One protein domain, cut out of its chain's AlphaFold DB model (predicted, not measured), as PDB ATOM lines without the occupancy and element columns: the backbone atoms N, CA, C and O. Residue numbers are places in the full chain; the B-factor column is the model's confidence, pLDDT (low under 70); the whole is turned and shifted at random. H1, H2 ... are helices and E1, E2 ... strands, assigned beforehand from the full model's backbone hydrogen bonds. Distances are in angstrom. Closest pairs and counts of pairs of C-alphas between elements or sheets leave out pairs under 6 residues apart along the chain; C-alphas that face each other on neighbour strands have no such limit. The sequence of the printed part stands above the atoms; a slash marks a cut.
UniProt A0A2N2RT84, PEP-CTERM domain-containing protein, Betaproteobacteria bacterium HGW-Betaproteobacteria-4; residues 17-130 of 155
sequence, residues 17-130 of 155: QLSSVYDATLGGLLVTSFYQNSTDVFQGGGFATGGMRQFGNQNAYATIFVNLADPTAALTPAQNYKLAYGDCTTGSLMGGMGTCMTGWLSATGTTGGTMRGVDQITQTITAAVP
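This is residues 17 to 130 of the 155 residues of the protein "PEP-CTERM domain-containing protein" of Betaproteobacteria bacterium HGW-Betaproteobacteria-4 (UniProt A0A2N2RT84). With little regular structure, the domain is one twisted, curving antiparallel sheet, E1 to E6 in chain order, with helix H1 beside it and residues 35 to 59 over part of one face. Of 114 printed residues, 38 are in these elements, mostly strand. It is compact, radius of gyration of the C-alphas 14.3 A, spanning 41 by 30 by 29 A.

E1, residues 17 to 23, E2, 28 to 34, and E3, 60 to 67, form one meander, each strand antiparallel to the one before; E4, 84 to 87, E5, 101 to 105, and E6, 111 to 113, form another. E3 neighbours E4, N 61 and O 86 within hydrogen-bond range at 2.8 A. H1, residues 77 to 80, is on the sheet at a height of 6.8 A.

E3 is 23.5 A long; C-alpha 17 is at (166.659, 255.168, 325.207), C-alpha 113 at (183.548, 246.724, 337.140).

The printed part has no cut; links E2 to E3 and E4 to E5 are long; 13 residues have pLDDT under 70.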
ATOM      1  N   GLN A  17     167.303 255.768 324.035       96.19
ATOM      2  CA  GLN A  17     166.659 255.168 325.207       96.19
ATOM      3  C   GLN A  17     165.926 253.888 324.782       96.19
ATOM      4  O   GLN A  17     164.815 253.956 324.262       96.19
ATOM      5  N   LEU A  18     166.547 252.723 324.987       96.00
ATOM      6  CA  LEU A  18     166.030 251.437 324.482       96.00
ATOM      7  C   LEU A  18     165.520 250.495 325.575       96.00
ATOM      8  O   LEU A  18     164.970 249.443 325.264       96.00
ATOM      9  N   SER A  19     165.689 250.850 326.851       94.56
ATOM     10  CA  SER A  19     165.161 250.068 327.969       94.56
ATOM     11  C   SER A  19     164.579 250.976 329.042       94.56
ATOM     12  O   SER A  19     165.204 251.948 329.470       94.56
ATOM     13  N   SER A  20     163.371 250.634 329.480       94.62
ATOM     14  CA  SER A  20     162.673 251.262 330.595       94.62
ATOM     15  C   SER A  20     161.926 250.182 331.376       94.62
ATOM     16  O   SER A  20     160.953 249.621 330.871       94.62
ATOM     17  N   VAL A  21     162.385 249.861 332.584       94.38
ATOM     18  CA  VAL A  21     161.855 248.758 333.399       94.38
ATOM     19  C   VAL A  21     161.346 249.302 334.724       94.38
ATOM     20  O   VAL A  21     162.095 249.924 335.473       94.38
ATOM     21  N   TYR A  22     160.071 249.069 335.021       95.19
ATOM     22  CA  TYR A  22     159.487 249.436 336.308       95.19
ATOM     23  C   TYR A  22     159.889 248.428 337.394       95.19
ATOM     24  O   TYR A  22     159.710 247.223 337.222       95.19
ATOM     25  N   ASP A  23     160.407 248.925 338.516       93.31
ATOM     26  CA  ASP A  23     160.713 248.147 339.715       93.31
ATOM     27  C   ASP A  23     159.672 248.472 340.797       93.31
ATOM     28  O   ASP A  23     159.736 249.504 341.472       93.31
ATOM     29  N   ALA A  24     158.689 247.580 340.950       91.88
ATOM     30  CA  ALA A  24     157.608 247.730 341.923       91.88
ATOM     31  C   ALA A  24     158.092 247.644 343.379       91.88
ATOM     32  O   ALA A  24     157.456 248.200 344.272       91.88
ATOM     33  N   THR A  25     159.213 246.964 343.633       91.69
ATOM     34  CA  THR A  25     159.778 246.807 344.979       91.69
ATOM     35  C   THR A  25     160.495 248.076 345.427       91.69
ATOM     36  O   THR A  25     160.398 248.456 346.590       91.69
ATOM     37  N   LEU A  26     161.194 248.745 344.508       91.69
ATOM     38  CA  LEU A  26     161.916 249.992 344.780       91.69
ATOM     39  C   LEU A  26     161.105 251.258 344.470       91.69
ATOM     40  O   LEU A  26     161.574 252.360 344.763       91.69
ATOM     41  N   GLY A  27     159.915 251.113 343.880       92.50
ATOM     42  CA  GLY A  27     158.987 252.211 343.606       92.50
ATOM     43  C   GLY A  27     159.459 253.168 342.509       92.50
ATOM     44  O   GLY A  27     159.220 254.372 342.602       92.50
ATOM     45  N   GLY A  28     160.146 252.671 341.479       94.19
ATOM     46  CA  GLY A  28     160.716 253.542 340.449       94.19
ATOM     47  C   GLY A  28     160.990 252.872 339.110       94.19
ATOM     48  O   GLY A  28     160.669 251.707 338.895       94.19
ATOM     49  N   LEU A  29     161.558 253.646 338.192       94.88
ATOM     50  CA  LEU A  29     161.846 253.253 336.820       94.88
ATOM     51  C   LEU A  29     163.357 253.181 336.597       94.88
ATOM     52  O   LEU A  29     164.076 254.145 336.851       94.88
ATOM     53  N   LEU A  30     163.828 252.058 336.070       93.62
ATOM     54  CA  LEU A  30     165.171 251.923 335.526       93.62
ATOM     55  C   LEU A  30     165.150 252.323 334.064       93.62
ATOM     56  O   LEU A  30     164.453 251.697 333.270       93.62
ATOM     57  N   VAL A  31     165.913 253.350 333.714       94.44
ATOM     58  CA  VAL A  31     166.013 253.853 332.344       94.44
ATOM     59  C   VAL A  31     167.435 253.646 331.863       94.44
ATOM     60  O   VAL A  31     168.374 254.109 332.510       94.44
ATOM     61  N   THR A  32     167.592 252.970 330.728       94.75
ATOM     62  CA  THR A  32     168.897 252.752 330.105       94.75
ATOM     63  C   THR A  32     168.953 253.400 328.729       94.75
ATOM     64  O   THR A  32     168.133 253.110 327.851       94.75
ATOM     65  N   SER A  33     169.968 254.242 328.550       95.31
ATOM     66  CA  SER A  33     170.279 254.907 327.286       95.31
ATOM     67  C   SER A  33     171.568 254.361 326.691       95.31
ATOM     68  O   SER A  33     172.491 254.023 327.429       95.31
ATOM     69  N   PHE A  34     171.629 254.308 325.362       95.12
ATOM     70  CA  PHE A  34     172.675 253.658 324.580       95.12
ATOM     71  C   PHE A  34     173.290 254.605 323.548       95.12
ATOM     72  O   PHE A  34     172.638 255.531 323.055       95.12
ATOM     73  N   TYR A  35     174.555 254.356 323.209       93.12
ATOM     74  CA  TYR A  35     175.269 255.060 322.141       93.12
ATOM     75  C   TYR A  35     174.793 254.618 320.753       93.12
ATOM     76  O   TYR A  35     174.590 255.452 319.876       93.12
ATOM     77  N   GLN A  36     174.577 253.316 320.564       93.75
ATOM     78  CA  GLN A  36     174.035 252.737 319.336       93.75
ATOM     79  C   GLN A  36     172.538 252.468 319.478       93.75
ATOM     80  O   GLN A  36     172.038 252.259 320.584       93.75
ATOM     81  N   ASN A  37     171.832 252.372 318.349       95.75
ATOM     82  CA  ASN A  37     170.445 251.900 318.307       95.75
ATOM     83  C   ASN A  37     170.364 250.368 318.482       95.75
ATOM     84  O   ASN A  37     169.880 249.640 317.618       95.75
ATOM     85  N   SER A  38     170.958 249.863 319.558       93.94
ATOM     86  CA  SER A  38     171.004 248.452 319.920       93.94
ATOM     87  C   SER A  38     171.240 248.327 321.422       93.94
ATOM     88  O   SER A  38     171.951 249.133 322.023       93.94
ATOM     89  N   THR A  39     170.665 247.290 322.022       93.12
ATOM     90  CA  THR A  39     170.929 246.896 323.411       93.12
ATOM     91  C   THR A  39     172.194 246.049 323.551       93.12
ATOM     92  O   THR A  39     172.595 245.732 324.666       93.12
ATOM     93  N   ASP A  40     172.832 245.669 322.443       92.25
ATOM     94  CA  ASP A  40     174.027 244.833 322.452       92.25
ATOM     95  C   ASP A  40     175.258 245.680 322.751       92.25
ATOM     96  O   ASP A  40     175.684 246.513 321.947       92.25
ATOM     97  N   VAL A  41     175.827 245.476 323.936       90.12
ATOM     98  CA  VAL A  41     177.001 246.203 324.424       90.12
ATOM     99  C   VAL A  41     178.194 245.271 324.565       90.12
ATOM    100  O   VAL A  41     179.288 245.583 324.090       90.12
ATOM    101  N   PHE A  42     177.975 244.110 325.175       89.19
ATOM    102  CA  PHE A  42     179.033 243.164 325.502       89.19
ATOM    103  C   PHE A  42     179.245 242.120 324.408       89.19
ATOM    104  O   PHE A  42     178.379 241.877 323.562       89.19
ATOM    105  N   GLN A  43     180.415 241.480 324.426       86.81
ATOM    106  CA  GLN A  43     180.657 240.296 323.610       86.81
ATOM    107  C   GLN A  43     179.600 239.220 323.921       86.81
ATOM    108  O   GLN A  43     179.364 238.904 325.083       86.81
ATOM    109  N   GLY A  44     178.961 238.667 322.885       82.19
ATOM    110  CA  GLY A  44     177.832 237.735 323.035       82.19
ATOM    111  C   GLY A  44     176.447 238.396 323.027       82.19
ATOM    112  O   GLY A  44     175.450 237.680 323.006       82.19
ATOM    113  N   GLY A  45     176.383 239.731 322.966       84.00
ATOM    114  CA  GLY A  45     175.139 240.493 322.868       84.00
ATOM    115  C   GLY A  45     174.570 240.925 324.222       84.00
ATOM    116  O   GLY A  45     175.028 240.518 325.290       84.00
ATOM    117  N   GLY A  46     173.563 241.787 324.157       86.00
ATOM    118  CA  GLY A  46     172.863 242.366 325.292       86.00
ATOM    119  C   GLY A  46     173.676 243.333 326.156       86.00
ATOM    120  O   GLY A  46     174.840 243.668 325.908       86.00
ATOM    121  N   PHE A  47     173.006 243.763 327.219       87.75
ATOM    122  CA  PHE A  47     173.542 244.537 328.326       87.75
ATOM    123  C   PHE A  47     172.953 243.957 329.616       87.75
ATOM    124  O   PHE A  47     171.828 243.459 329.635       87.75
ATOM    125  N   ALA A  48     173.718 243.993 330.697       74.69
ATOM    126  CA  ALA A  48     173.266 243.560 332.008       74.69
ATOM    127  C   ALA A  48     173.955 244.409 333.071       74.69
ATOM    128  O   ALA A  48     175.170 244.614 333.016       74.69
ATOM    129  N   THR A  49     173.190 244.855 334.065       66.56
ATOM    130  CA  THR A  49     173.735 245.331 335.341       66.56
ATOM    131  C   THR A  49     174.532 244.170 335.944       66.56
ATOM    132  O   THR A  49     173.970 243.095 336.143       66.56
ATOM    133  N   GLY A  50     175.841 244.330 336.160       63.47
ATOM    134  CA  GLY A  50     176.708 243.191 336.508       63.47
ATOM    135  C   GLY A  50     177.544 242.612 335.359       63.47
ATOM    136  O   GLY A  50     178.351 241.713 335.587       63.47
ATOM    137  N   GLY A  51     177.320 243.083 334.128       65.44
ATOM    138  CA  GLY A  51     177.738 242.434 332.885       65.44
ATOM    139  C   GLY A  51     179.229 242.479 332.527       65.44
ATOM    140  O   GLY A  51     180.052 243.113 333.187       65.44
ATOM    141  N   MET A  52     179.550 241.726 331.468       64.50
ATOM    142  CA  MET A  52     180.879 241.222 331.100       64.50
ATOM    143  C   MET A  52     181.861 242.301 330.620       64.50
ATOM    144  O   MET A  52     181.500 243.406 330.243       64.50
ATOM    145  N   ARG A  53     183.152 241.963 330.621       72.12
ATOM    146  CA  ARG A  53     184.252 242.922 330.473       72.12
ATOM    147  C   ARG A  53     184.721 243.149 329.039       72.12
ATOM    148  O   ARG A  53     185.666 243.898 328.883       72.12
ATOM    149  N   GLN A  54     184.149 242.514 328.017       80.25
ATOM    150  CA  GLN A  54     184.738 242.468 326.667       80.25
ATOM    151  C   GLN A  54     183.901 243.188 325.610       80.25
ATOM    152  O   GLN A  54     182.669 243.169 325.670       80.25
ATOM    153  N   PHE A  55     184.584 243.803 324.636       81.12
ATOM    154  CA  PHE A  55     183.955 244.557 323.551       81.12
ATOM    155  C   PHE A  55     182.995 243.684 322.735       81.12
ATOM    156  O   PHE A  55     183.383 242.658 322.181       81.12
ATOM    157  N   GLY A  56     181.743 244.132 322.648       83.50
ATOM    158  CA  GLY A  56     180.764 243.632 321.692       83.50
ATOM    159  C   GLY A  56     180.647 244.576 320.499       83.50
ATOM    160  O   GLY A  56     181.569 244.727 319.702       83.50
ATOM    161  N   ASN A  57     179.503 245.246 320.397       86.94
ATOM    162  CA  ASN A  57     179.085 245.991 319.209       86.94
ATOM    163  C   ASN A  57     179.567 247.458 319.166       86.94
ATOM    164  O   ASN A  57     178.863 248.327 318.657       86.94
ATOM    165  N   GLN A  58     180.728 247.773 319.759       89.00
ATOM    166  CA  GLN A  58     181.211 249.158 319.914       89.00
ATOM    167  C   GLN A  58     180.112 250.109 320.419       89.00
ATOM    168  O   GLN A  58     179.839 251.166 319.838       89.00
ATOM    169  N   ASN A  59     179.460 249.697 321.500       90.62
ATOM    170  CA  ASN A  59     178.338 250.400 322.096       90.62
ATOM    171  C   ASN A  59     178.681 250.812 323.533       90.62
ATOM    172  O   ASN A  59     179.639 250.322 324.133       90.62
ATOM    173  N   ALA A  60     177.896 251.727 324.079       90.62
ATOM    174  CA  ALA A  60     177.999 252.179 325.451       90.62
ATOM    175  C   ALA A  60     176.596 252.387 326.015       90.62
ATOM    176  O   ALA A  60     175.666 252.645 325.253       90.62
ATOM    177  N   TYR A  61     176.446 252.286 327.330       92.62
ATOM    178  CA  TYR A  61     175.188 252.528 328.015       92.62
ATOM    179  C   TYR A  61     175.383 253.149 329.394       92.62
ATOM    180  O   TYR A  61     176.434 253.005 330.025       92.62
ATOM    181  N   ALA A  62     174.317 253.774 329.879       92.50
ATOM    182  CA  ALA A  62     174.155 254.159 331.271       92.50
ATOM    183  C   ALA A  62     172.722 253.858 331.716       92.50
ATOM    184  O   ALA A  62     171.770 254.172 331.002       92.50
ATOM    185  N   THR A  63     172.593 253.255 332.892       92.31
ATOM    186  CA  THR A  63     171.331 252.964 333.568       92.31
ATOM    187  C   THR A  63     171.181 253.889 334.762       92.31
ATOM    188  O   THR A  63     172.021 253.882 335.665       92.31
ATOM    189  N   ILE A  64     170.085 254.638 334.774       92.56
ATOM    190  CA  ILE A  64     169.685 255.520 335.869       92.56
ATOM    191  C   ILE A  64     168.421 254.995 336.547       92.56
ATOM    192  O   ILE A  64     167.620 254.287 335.932       92.56
ATOM    193  N   PHE A  65     168.225 255.368 337.808       94.00
ATOM    194  CA  PHE A  65     166.991 255.121 338.545       94.00
ATOM    195  C   PHE A  65     166.194 256.419 338.676       94.00
ATOM    196  O   PHE A  65     166.726 257.445 339.100       94.00
ATOM    197  N   VAL A  66     164.909 256.377 338.343       94.38
ATOM    198  CA  VAL A  66     163.977 257.497 338.491       94.38
ATOM    199  C   VAL A  66     162.905 257.103 339.497       94.38
ATOM    200  O   VAL A  66     162.105 256.201 339.247       94.38
ATOM    201  N   ASN A  67     162.884 257.774 340.644       92.94
ATOM    202  CA  ASN A  67     161.828 257.597 341.633       92.94
ATOM    203  C   ASN A  67     160.536 258.258 341.121       92.94
ATOM    204  O   ASN A  67     160.549 259.414 340.704       92.94
ATOM    205  N   LEU A  68     159.430 257.509 341.122       91.06
ATOM    206  CA  LEU A  68     158.148 257.989 340.597       91.06
ATOM    207  C   LEU A  68     157.410 258.921 341.562       91.06
ATOM    208  O   LEU A  68     156.582 259.710 341.116       91.06
ATOM    209  N   ALA A  69     157.679 258.825 342.864       92.12
ATOM    210  CA  ALA A  69     157.070 259.702 343.860       92.12
ATOM    211  C   ALA A  69     157.755 261.076 343.892       92.12
ATOM    212  O   ALA A  69     157.086 262.100 343.977       92.12
ATOM    213  N   ASP A  70     159.086 261.088 343.805       91.81
ATOM    214  CA  ASP A  70     159.899 262.301 343.739       91.81
ATOM    215  C   ASP A  70     161.204 262.013 342.976       91.81
ATOM    216  O   ASP A  70     162.115 261.403 343.543       91.81
ATOM    217  N   PRO A  71     161.333 262.459 341.712       92.25
ATOM    218  CA  PRO A  71     162.535 262.244 340.908       92.25
ATOM    219  C   PRO A  71     163.801 262.893 341.474       92.25
ATOM    220  O   PRO A  71     164.894 262.499 341.080       92.25
ATOM    221  N   THR A  72     163.668 263.884 342.359       92.38
ATOM    222  CA  THR A  72     164.793 264.620 342.961       92.38
ATOM    223  C   THR A  72     165.230 264.055 344.309       92.38
ATOM    224  O   THR A  72     166.271 264.451 344.838       92.38
ATOM    225  N   ALA A  73     164.467 263.104 344.857       91.81
ATOM    226  CA  ALA A  73     164.821 262.433 346.095       91.81
ATOM    227  C   ALA A  73     166.173 261.720 345.957       91.81
ATOM    228  O   ALA A  73     166.446 261.035 344.968       91.81
ATOM    229  N   ALA A  74     167.011 261.848 346.988       91.06
ATOM    230  CA  ALA A  74     168.262 261.110 347.057       91.06
ATOM    231  C   ALA A  74     167.987 259.600 346.997       91.06
ATOM    232  O   ALA A  74     167.120 259.085 347.709       91.06
ATOM    233  N   LEU A  75     168.742 258.890 346.158       91.44
ATOM    234  CA  LEU A  75     168.568 257.453 345.996       91.44
ATOM    235  C   LEU A  75     168.952 256.702 347.273       91.44
ATOM    236  O   LEU A  75     170.000 256.937 347.880       91.44
ATOM    237  N   THR A  76     168.116 255.736 347.647       91.38
ATOM    238  CA  THR A  76     168.445 254.768 348.697       91.38
ATOM    239  C   THR A  76     169.586 253.849 348.237       91.38
ATOM    240  O   THR A  76     169.792 253.672 347.032       91.38
ATOM    241  N   PRO A  77     170.308 253.181 349.158       89.25
ATOM    242  CA  PRO A  77     171.336 252.211 348.780       89.25
ATOM    243  C   PRO A  77     170.827 251.140 347.803       89.25
ATOM    244  O   PRO A  77     171.485 250.855 346.809       89.25
ATOM    245  N   ALA A  78     169.614 250.622 348.022       89.25
ATOM    246  CA  ALA A  78     169.012 249.606 347.161       89.25
ATOM    247  C   ALA A  78     168.737 250.105 345.728       89.25
ATOM    248  O   ALA A  78     168.846 249.332 344.779       89.25
ATOM    249  N   GLN A  79     168.421 251.394 345.563       90.56
ATOM    250  CA  GLN A  79     168.256 252.027 344.251       90.56
ATOM    251  C   GLN A  79     169.610 252.271 343.575       90.56
ATOM    252  O   GLN A  79     169.756 251.977 342.389       90.56
ATOM    253  N   ASN A  80     170.628 252.703 344.330       88.69
ATOM    254  CA  ASN A  80     171.997 252.833 343.814       88.69
ATOM    255  C   ASN A  80     172.542 251.499 343.279       88.69
ATOM    256  O   ASN A  80     173.254 251.483 342.280       88.69
ATOM    257  N   TYR A  81     172.154 250.366 343.873       87.88
ATOM    258  CA  TYR A  81     172.560 249.032 343.408       87.88
ATOM    259  C   TYR A  81     172.025 248.646 342.027       87.88
ATOM    260  O   TYR A  81     172.454 247.650 341.452       87.88
ATOM    261  N   LYS A  82     171.083 249.410 341.475       88.38
ATOM    262  CA  LYS A  82     170.563 249.176 340.127       88.38
ATOM    263  C   LYS A  82     171.248 250.022 339.057       88.38
ATOM    264  O   LYS A  82     171.055 249.761 337.869       88.38
ATOM    265  N   LEU A  83     172.033 251.013 339.470       89.25
ATOM    266  CA  LEU A  83     172.790 251.864 338.567       89.25
ATOM    267  C   LEU A  83     173.936 251.069 337.942       89.25
ATOM    268  O   LEU A  83     174.600 250.260 338.595       89.25
ATOM    269  N   ALA A  84     174.176 251.319 336.663       89.69
ATOM    270  CA  ALA A  84     175.293 250.731 335.945       89.69
ATOM    271  C   ALA A  84     175.674 251.592 334.754       89.69
ATOM    272  O   ALA A  84     174.835 252.279 334.174       89.69
ATOM    273  N   TYR A  85     176.930 251.500 334.347       89.31
ATOM    274  CA  TYR A  85     177.376 252.012 333.065       89.31
ATOM    275  C   TYR A  85     178.350 251.033 332.416       89.31
ATOM    276  O   TYR A  85     179.029 250.244 333.088       89.31
ATOM    277  N   GLY A  86     178.437 251.106 331.096       88.75
ATOM    278  CA  GLY A  86     179.430 250.382 330.325       88.75
ATOM    279  C   GLY A  86     179.804 251.148 329.070       88.75
ATOM    280  O   GLY A  86     178.927 251.552 328.322       88.75
ATOM    281  N   ASP A  87     181.093 251.320 328.816       88.38
ATOM    282  CA  ASP A  87     181.648 251.821 327.564       88.38
ATOM    283  C   ASP A  87     182.519 250.730 326.935       88.38
ATOM    284  O   ASP A  87     183.632 250.442 327.385       88.38
ATOM    285  N   CYS A  88     181.977 250.096 325.898       87.50
ATOM    286  CA  CYS A  88     182.636 249.072 325.097       87.50
ATOM    287  C   CYS A  88     183.072 249.619 323.733       87.50
ATOM    288  O   CYS A  88     183.117 248.871 322.753       87.50
ATOM    289  N   THR A  89     183.344 250.923 323.631       85.56
ATOM    290  CA  THR A  89     183.766 251.548 322.378       85.56
ATOM    291  C   THR A  89     185.286 251.604 322.239       85.56
ATOM    292  O   THR A  89     186.045 251.685 323.215       85.56
ATOM    293  N   THR A  90     185.748 251.595 320.988       82.00
ATOM    294  CA  THR A  90     187.131 251.939 320.650       82.00
ATOM    295  C   THR A  90     187.388 253.386 321.080       82.00
ATOM    296  O   THR A  90     186.604 254.281 320.754       82.00
ATOM    297  N   GLY A  91     188.467 253.622 321.831       73.38
ATOM    298  CA  GLY A  91     188.772 254.933 322.418       73.38
ATOM    299  C   GLY A  91     188.164 255.185 323.803       73.38
ATOM    300  O   GLY A  91     188.358 256.272 324.338       73.38
ATOM    301  N   SER A  92     187.481 254.200 324.401       73.31
ATOM    302  CA  SER A  92     187.177 254.208 325.841       73.31
ATOM    303  C   SER A  92     188.468 254.262 326.672       73.31
ATOM    304  O   SER A  92     189.542 253.903 326.173       73.31
ATOM    305  N   LEU A  93     188.399 254.661 327.954       68.94
ATOM    306  CA  LEU A  93     189.631 254.831 328.750       68.94
ATOM    307  C   LEU A  93     190.406 253.521 329.015       68.94
ATOM    308  O   LEU A  93     191.516 253.568 329.536       68.94
ATOM    309  N   MET A  94     189.865 252.364 328.610       72.25
ATOM    310  CA  MET A  94     190.567 251.072 328.587       72.25
ATOM    311  C   MET A  94     191.448 250.856 327.340       72.25
ATOM    312  O   MET A  94     192.042 249.789 327.185       72.25
ATOM    313  N   GLY A  95     191.539 251.838 326.437       59.75
ATOM    314  CA  GLY A  95     192.649 251.966 325.489       59.75
ATOM    315  C   GLY A  95     192.883 250.766 324.567       59.75
ATOM    316  O   GLY A  95     194.016 250.322 324.414       59.75
ATOM    317  N   GLY A  96     191.832 250.220 323.947       60.34
ATOM    318  CA  GLY A  96     191.977 249.200 322.896       60.34
ATOM    319  C   GLY A  96     192.332 247.789 323.383       60.34
ATOM    320  O   GLY A  96     192.522 246.899 322.560       60.34
ATOM    321  N   MET A  97     192.342 247.532 324.696       66.31
ATOM    322  CA  MET A  97     192.621 246.207 325.283       66.31
ATOM    323  C   MET A  97     191.463 245.193 325.134       66.31
ATOM    324  O   MET A  97     191.351 244.253 325.922       66.31
ATOM    325  N   GLY A  98     190.538 245.413 324.191       74.94
ATOM    326  CA  GLY A  98     189.334 244.590 323.998       74.94
ATOM    327  C   GLY A  98     188.400 244.536 325.215       74.94
ATOM    328  O   GLY A  98     187.503 243.694 325.259       74.94
ATOM    329  N   THR A  99     188.631 245.400 326.208       82.81
ATOM    330  CA  THR A  99     187.988 245.370 327.520       82.81
ATOM    331  C   THR A  99     187.148 246.628 327.711       82.81
ATOM    332  O   THR A  99     187.671 247.734 327.613       82.81
ATOM    333  N   CYS A 100     185.862 246.472 328.005       84.25
ATOM    334  CA  CYS A 100     184.951 247.566 328.305       84.25
ATOM    335  C   CYS A 100     185.316 248.257 329.614       84.25
ATOM    336  O   CYS A 100     185.661 247.602 330.605       84.25
ATOM    337  N   MET A 101     185.134 249.571 329.658       85.31
ATOM    338  CA  MET A 101     185.011 250.263 330.930       85.31
ATOM    339  C   MET A 101     183.621 249.993 331.496       85.31
ATOM    340  O   MET A 101     182.635 250.289 330.840       85.31
ATOM    341  N   THR A 102     183.518 249.420 332.689       86.31
ATOM    342  CA  THR A 102     182.223 249.138 333.322       86.31
ATOM    343  C   THR A 102     182.251 249.517 334.785       86.31
ATOM    344  O   THR A 102     183.282 249.381 335.450       86.31
ATOM    345  N   GLY A 103     181.096 249.931 335.289       87.31
ATOM    346  CA  GLY A 103     180.863 250.138 336.706       87.31
ATOM    347  C   GLY A 103     179.445 249.748 337.066       87.31
ATOM    348  O   GLY A 103     178.496 250.149 336.396       87.31
ATOM    349  N   TRP A 104     179.307 248.971 338.133       86.06
ATOM    350  CA  TRP A 104     178.034 248.600 338.731       86.06
ATOM    351  C   TRP A 104     178.210 248.248 340.215       86.06
ATOM    352  O   TRP A 104     179.317 248.014 340.713       86.06
ATOM    353  N   LEU A 105     177.092 248.209 340.931       83.06
ATOM    354  CA  LEU A 105     177.010 247.746 342.313       83.06
ATOM    355  C   LEU A 105     176.162 246.469 342.345       83.06
ATOM    356  O   LEU A 105     175.159 246.365 341.645       83.06
ATOM    357  N   SER A 106     176.572 245.461 343.112       78.38
ATOM    358  CA  SER A 106     175.750 244.271 343.341       78.38
ATOM    359  C   SER A 106     174.578 244.607 344.268       78.38
ATOM    360  O   SER A 106     174.597 245.609 344.982       78.38
ATOM    361  N   ALA A 107     173.590 243.712 344.353       76.44
ATOM    362  CA  ALA A 107     172.485 243.836 345.309       76.44
ATOM    363  C   ALA A 107     172.934 243.874 346.788       76.44
ATOM    364  O   ALA A 107     172.165 244.288 347.651       76.44
ATOM    365  N   THR A 108     174.167 243.449 347.083       77.69
ATOM    366  CA  THR A 108     174.787 243.499 348.417       77.69
ATOM    367  C   THR A 108     175.707 244.710 348.596       77.69
ATOM    368  O   THR A 108     176.432 244.785 349.584       77.69
ATOM    369  N   GLY A 109     175.728 245.638 347.633       74.44
ATOM    370  CA  GLY A 109     176.619 246.798 347.622       74.44
ATOM    371  C   GLY A 109     178.076 246.470 347.312       74.44
ATOM    372  O   GLY A 109     178.945 247.322 347.479       74.44
ATOM    373  N   THR A 110     178.360 245.250 346.852       76.50
ATOM    374  CA  THR A 110     179.697 244.884 346.393       76.50
ATOM    375  C   THR A 110     179.964 245.566 345.066       76.50
ATOM    376  O   THR A 110     179.170 245.508 344.130       76.50
ATOM    377  N   THR A 111     181.106 246.216 344.993       77.88
ATOM    378  CA  THR A 111     181.553 246.957 343.833       77.88
ATOM    379  C   THR A 111     182.025 246.019 342.723       77.88
ATOM    380  O   THR A 111     182.829 245.117 342.956       77.88
ATOM    381  N   GLY A 112     181.540 246.230 341.497       79.38
ATOM    382  CA  GLY A 112     181.908 245.431 340.332       79.38
ATOM    383  C   GLY A 112     182.162 246.294 339.099       79.38
ATOM    384  O   GLY A 112     181.481 247.281 338.851       79.38
ATOM    385  N   GLY A 113     183.180 245.947 338.320       79.50
ATOM    386  CA  GLY A 113     183.548 246.724 337.140       79.50
ATOM    387  C   GLY A 113     185.004 246.542 336.747       79.50
ATOM    388  O   GLY A 113     185.720 245.697 337.299       79.50
ATOM    389  N   THR A 114     185.447 247.340 335.790       79.81
ATOM    390  CA  THR A 114     186.852 247.446 335.379       79.81
ATOM    391  C   THR A 114     187.445 248.748 335.916       79.81
ATOM    392  O   THR A 114     186.722 249.691 336.218       79.81
ATOM    393  N   MET A 115     188.765 248.783 336.132       74.00
ATOM    394  CA  MET A 115     189.498 249.991 336.558       74.00
ATOM    395  C   MET A 115     188.967 250.742 337.792       74.00
ATOM    396  O   MET A 115     189.101 251.956 337.889       74.00
ATOM    397  N   ARG A 116     188.391 250.030 338.767       64.81
ATOM    398  CA  ARG A 116     187.715 250.661 339.912       64.81
ATOM    399  C   ARG A 116     186.622 251.654 339.486       64.81
ATOM    400  O   ARG A 116     186.355 252.606 340.214       64.81
ATOM    401  N   GLY A 117     185.915 251.391 338.382       61.03
ATOM    402  CA  GLY A 117     184.706 252.114 337.941       61.03
ATOM    403  C   GLY A 117     183.528 252.054 338.926       61.03
ATOM    404  O   GLY A 117     182.380 252.248 338.555       61.03
ATOM    405  N   VAL A 118     183.824 251.749 340.181       60.31
ATOM    406  CA  VAL A 118     182.955 251.389 341.280       60.31
ATOM    407  C   VAL A 118     182.977 252.412 342.406       60.31
ATOM    408  O   VAL A 118     182.098 252.386 343.260       60.31
ATOM    409  N   ASP A 119     183.986 253.290 342.432       55.41
ATOM    410  CA  ASP A 119     184.218 254.168 343.576       55.41
ATOM    411  C   ASP A 119     183.150 255.289 343.672       55.41
ATOM    412  O   ASP A 119     183.038 255.912 344.725       55.41
ATOM    413  N   GLN A 120     182.329 255.528 342.628       54.88
ATOM    414  CA  GLN A 120     181.308 256.597 342.598       54.88
ATOM    415  C   GLN A 120     180.108 256.314 341.664       54.88
ATOM    416  O   GLN A 120     179.820 257.098 340.763       54.88
ATOM    417  N   ILE A 121     179.376 255.212 341.856       73.50
ATOM    418  CA  ILE A 121     178.094 255.029 341.144       73.50
ATOM    419  C   ILE A 121     176.976 255.617 341.995       73.50
ATOM    420  O   ILE A 121     176.271 254.921 342.723       73.50
ATOM    421  N   THR A 122     176.870 256.937 341.930       78.50
ATOM    422  CA  THR A 122     175.793 257.706 342.540       78.50
ATOM    423  C   THR A 122     175.124 258.551 341.473       78.50
ATOM    424  O   THR A 122     175.731 258.942 340.475       78.50
ATOM    425  N   GLN A 123     173.845 258.823 341.679       87.44
ATOM    426  CA  GLN A 123     173.057 259.659 340.795       87.44
ATOM    427  C   GLN A 123     172.350 260.713 341.634       87.44
ATOM    428  O   GLN A 123     171.728 260.400 342.649       87.44
ATOM    429  N   THR A 124     172.404 261.952 341.156       87.81
ATOM    430  CA  THR A 124     171.631 263.065 341.699       87.81
ATOM    431  C   THR A 124     170.874 263.708 340.550       87.81
ATOM    432  O   THR A 124     171.483 264.124 339.566       87.81
ATOM    433  N   ILE A 125     169.552 263.791 340.671       87.00
ATOM    434  CA  ILE A 125     168.712 264.580 339.770       87.00
ATOM    435  C   ILE A 125     168.370 265.867 340.510       87.00
ATOM    436  O   ILE A 125     167.745 265.842 341.567       87.00
ATOM    437  N   THR A 126     168.802 266.999 339.969       86.56
ATOM    438  CA  THR A 126     168.458 268.311 340.517       86.56
ATOM    439  C   THR A 126     167.137 268.791 339.935       86.56
ATOM    440  O   THR A 126     166.862 268.568 338.755       86.56
ATOM    441  N   ALA A 127     166.345 269.499 340.741       82.50
ATOM    442  CA  ALA A 127     165.187 270.226 340.236       82.50
ATOM    443  C   ALA A 127     165.600 271.166 339.095       82.50
ATOM    444  O   ALA A 127     166.728 271.672 339.075       82.50
ATOM    445  N   ALA A 128     164.682 271.401 338.158       80.06
ATOM    446  CA  ALA A 128     164.897 272.381 337.106       80.06
ATOM    447  C   ALA A 128     165.255 273.727 337.749       80.06
ATOM    448  O   ALA A 128     164.488 274.269 338.547       80.06
ATOM    449  N   VAL A 129     166.445 274.238 337.433       78.19
ATOM    450  CA  VAL A 129     166.847 275.583 337.840       78.19
ATOM    451  C   VAL A 129     166.033 276.542 336.978       78.19
ATOM    452  O   VAL A 129     166.151 276.451 335.754       78.19
ATOM    453  N   PRO A 130     165.192 277.423 337.560       80.44
ATOM    454  CA  PRO A 130     164.432 278.372 336.765       80.44
ATOM    455  C   PRO A 130     165.390 279.167 335.889       80.44
ATOM    456  O   PRO A 130     166.410 279.675 336.367       80.44
TER     457      PRO A 130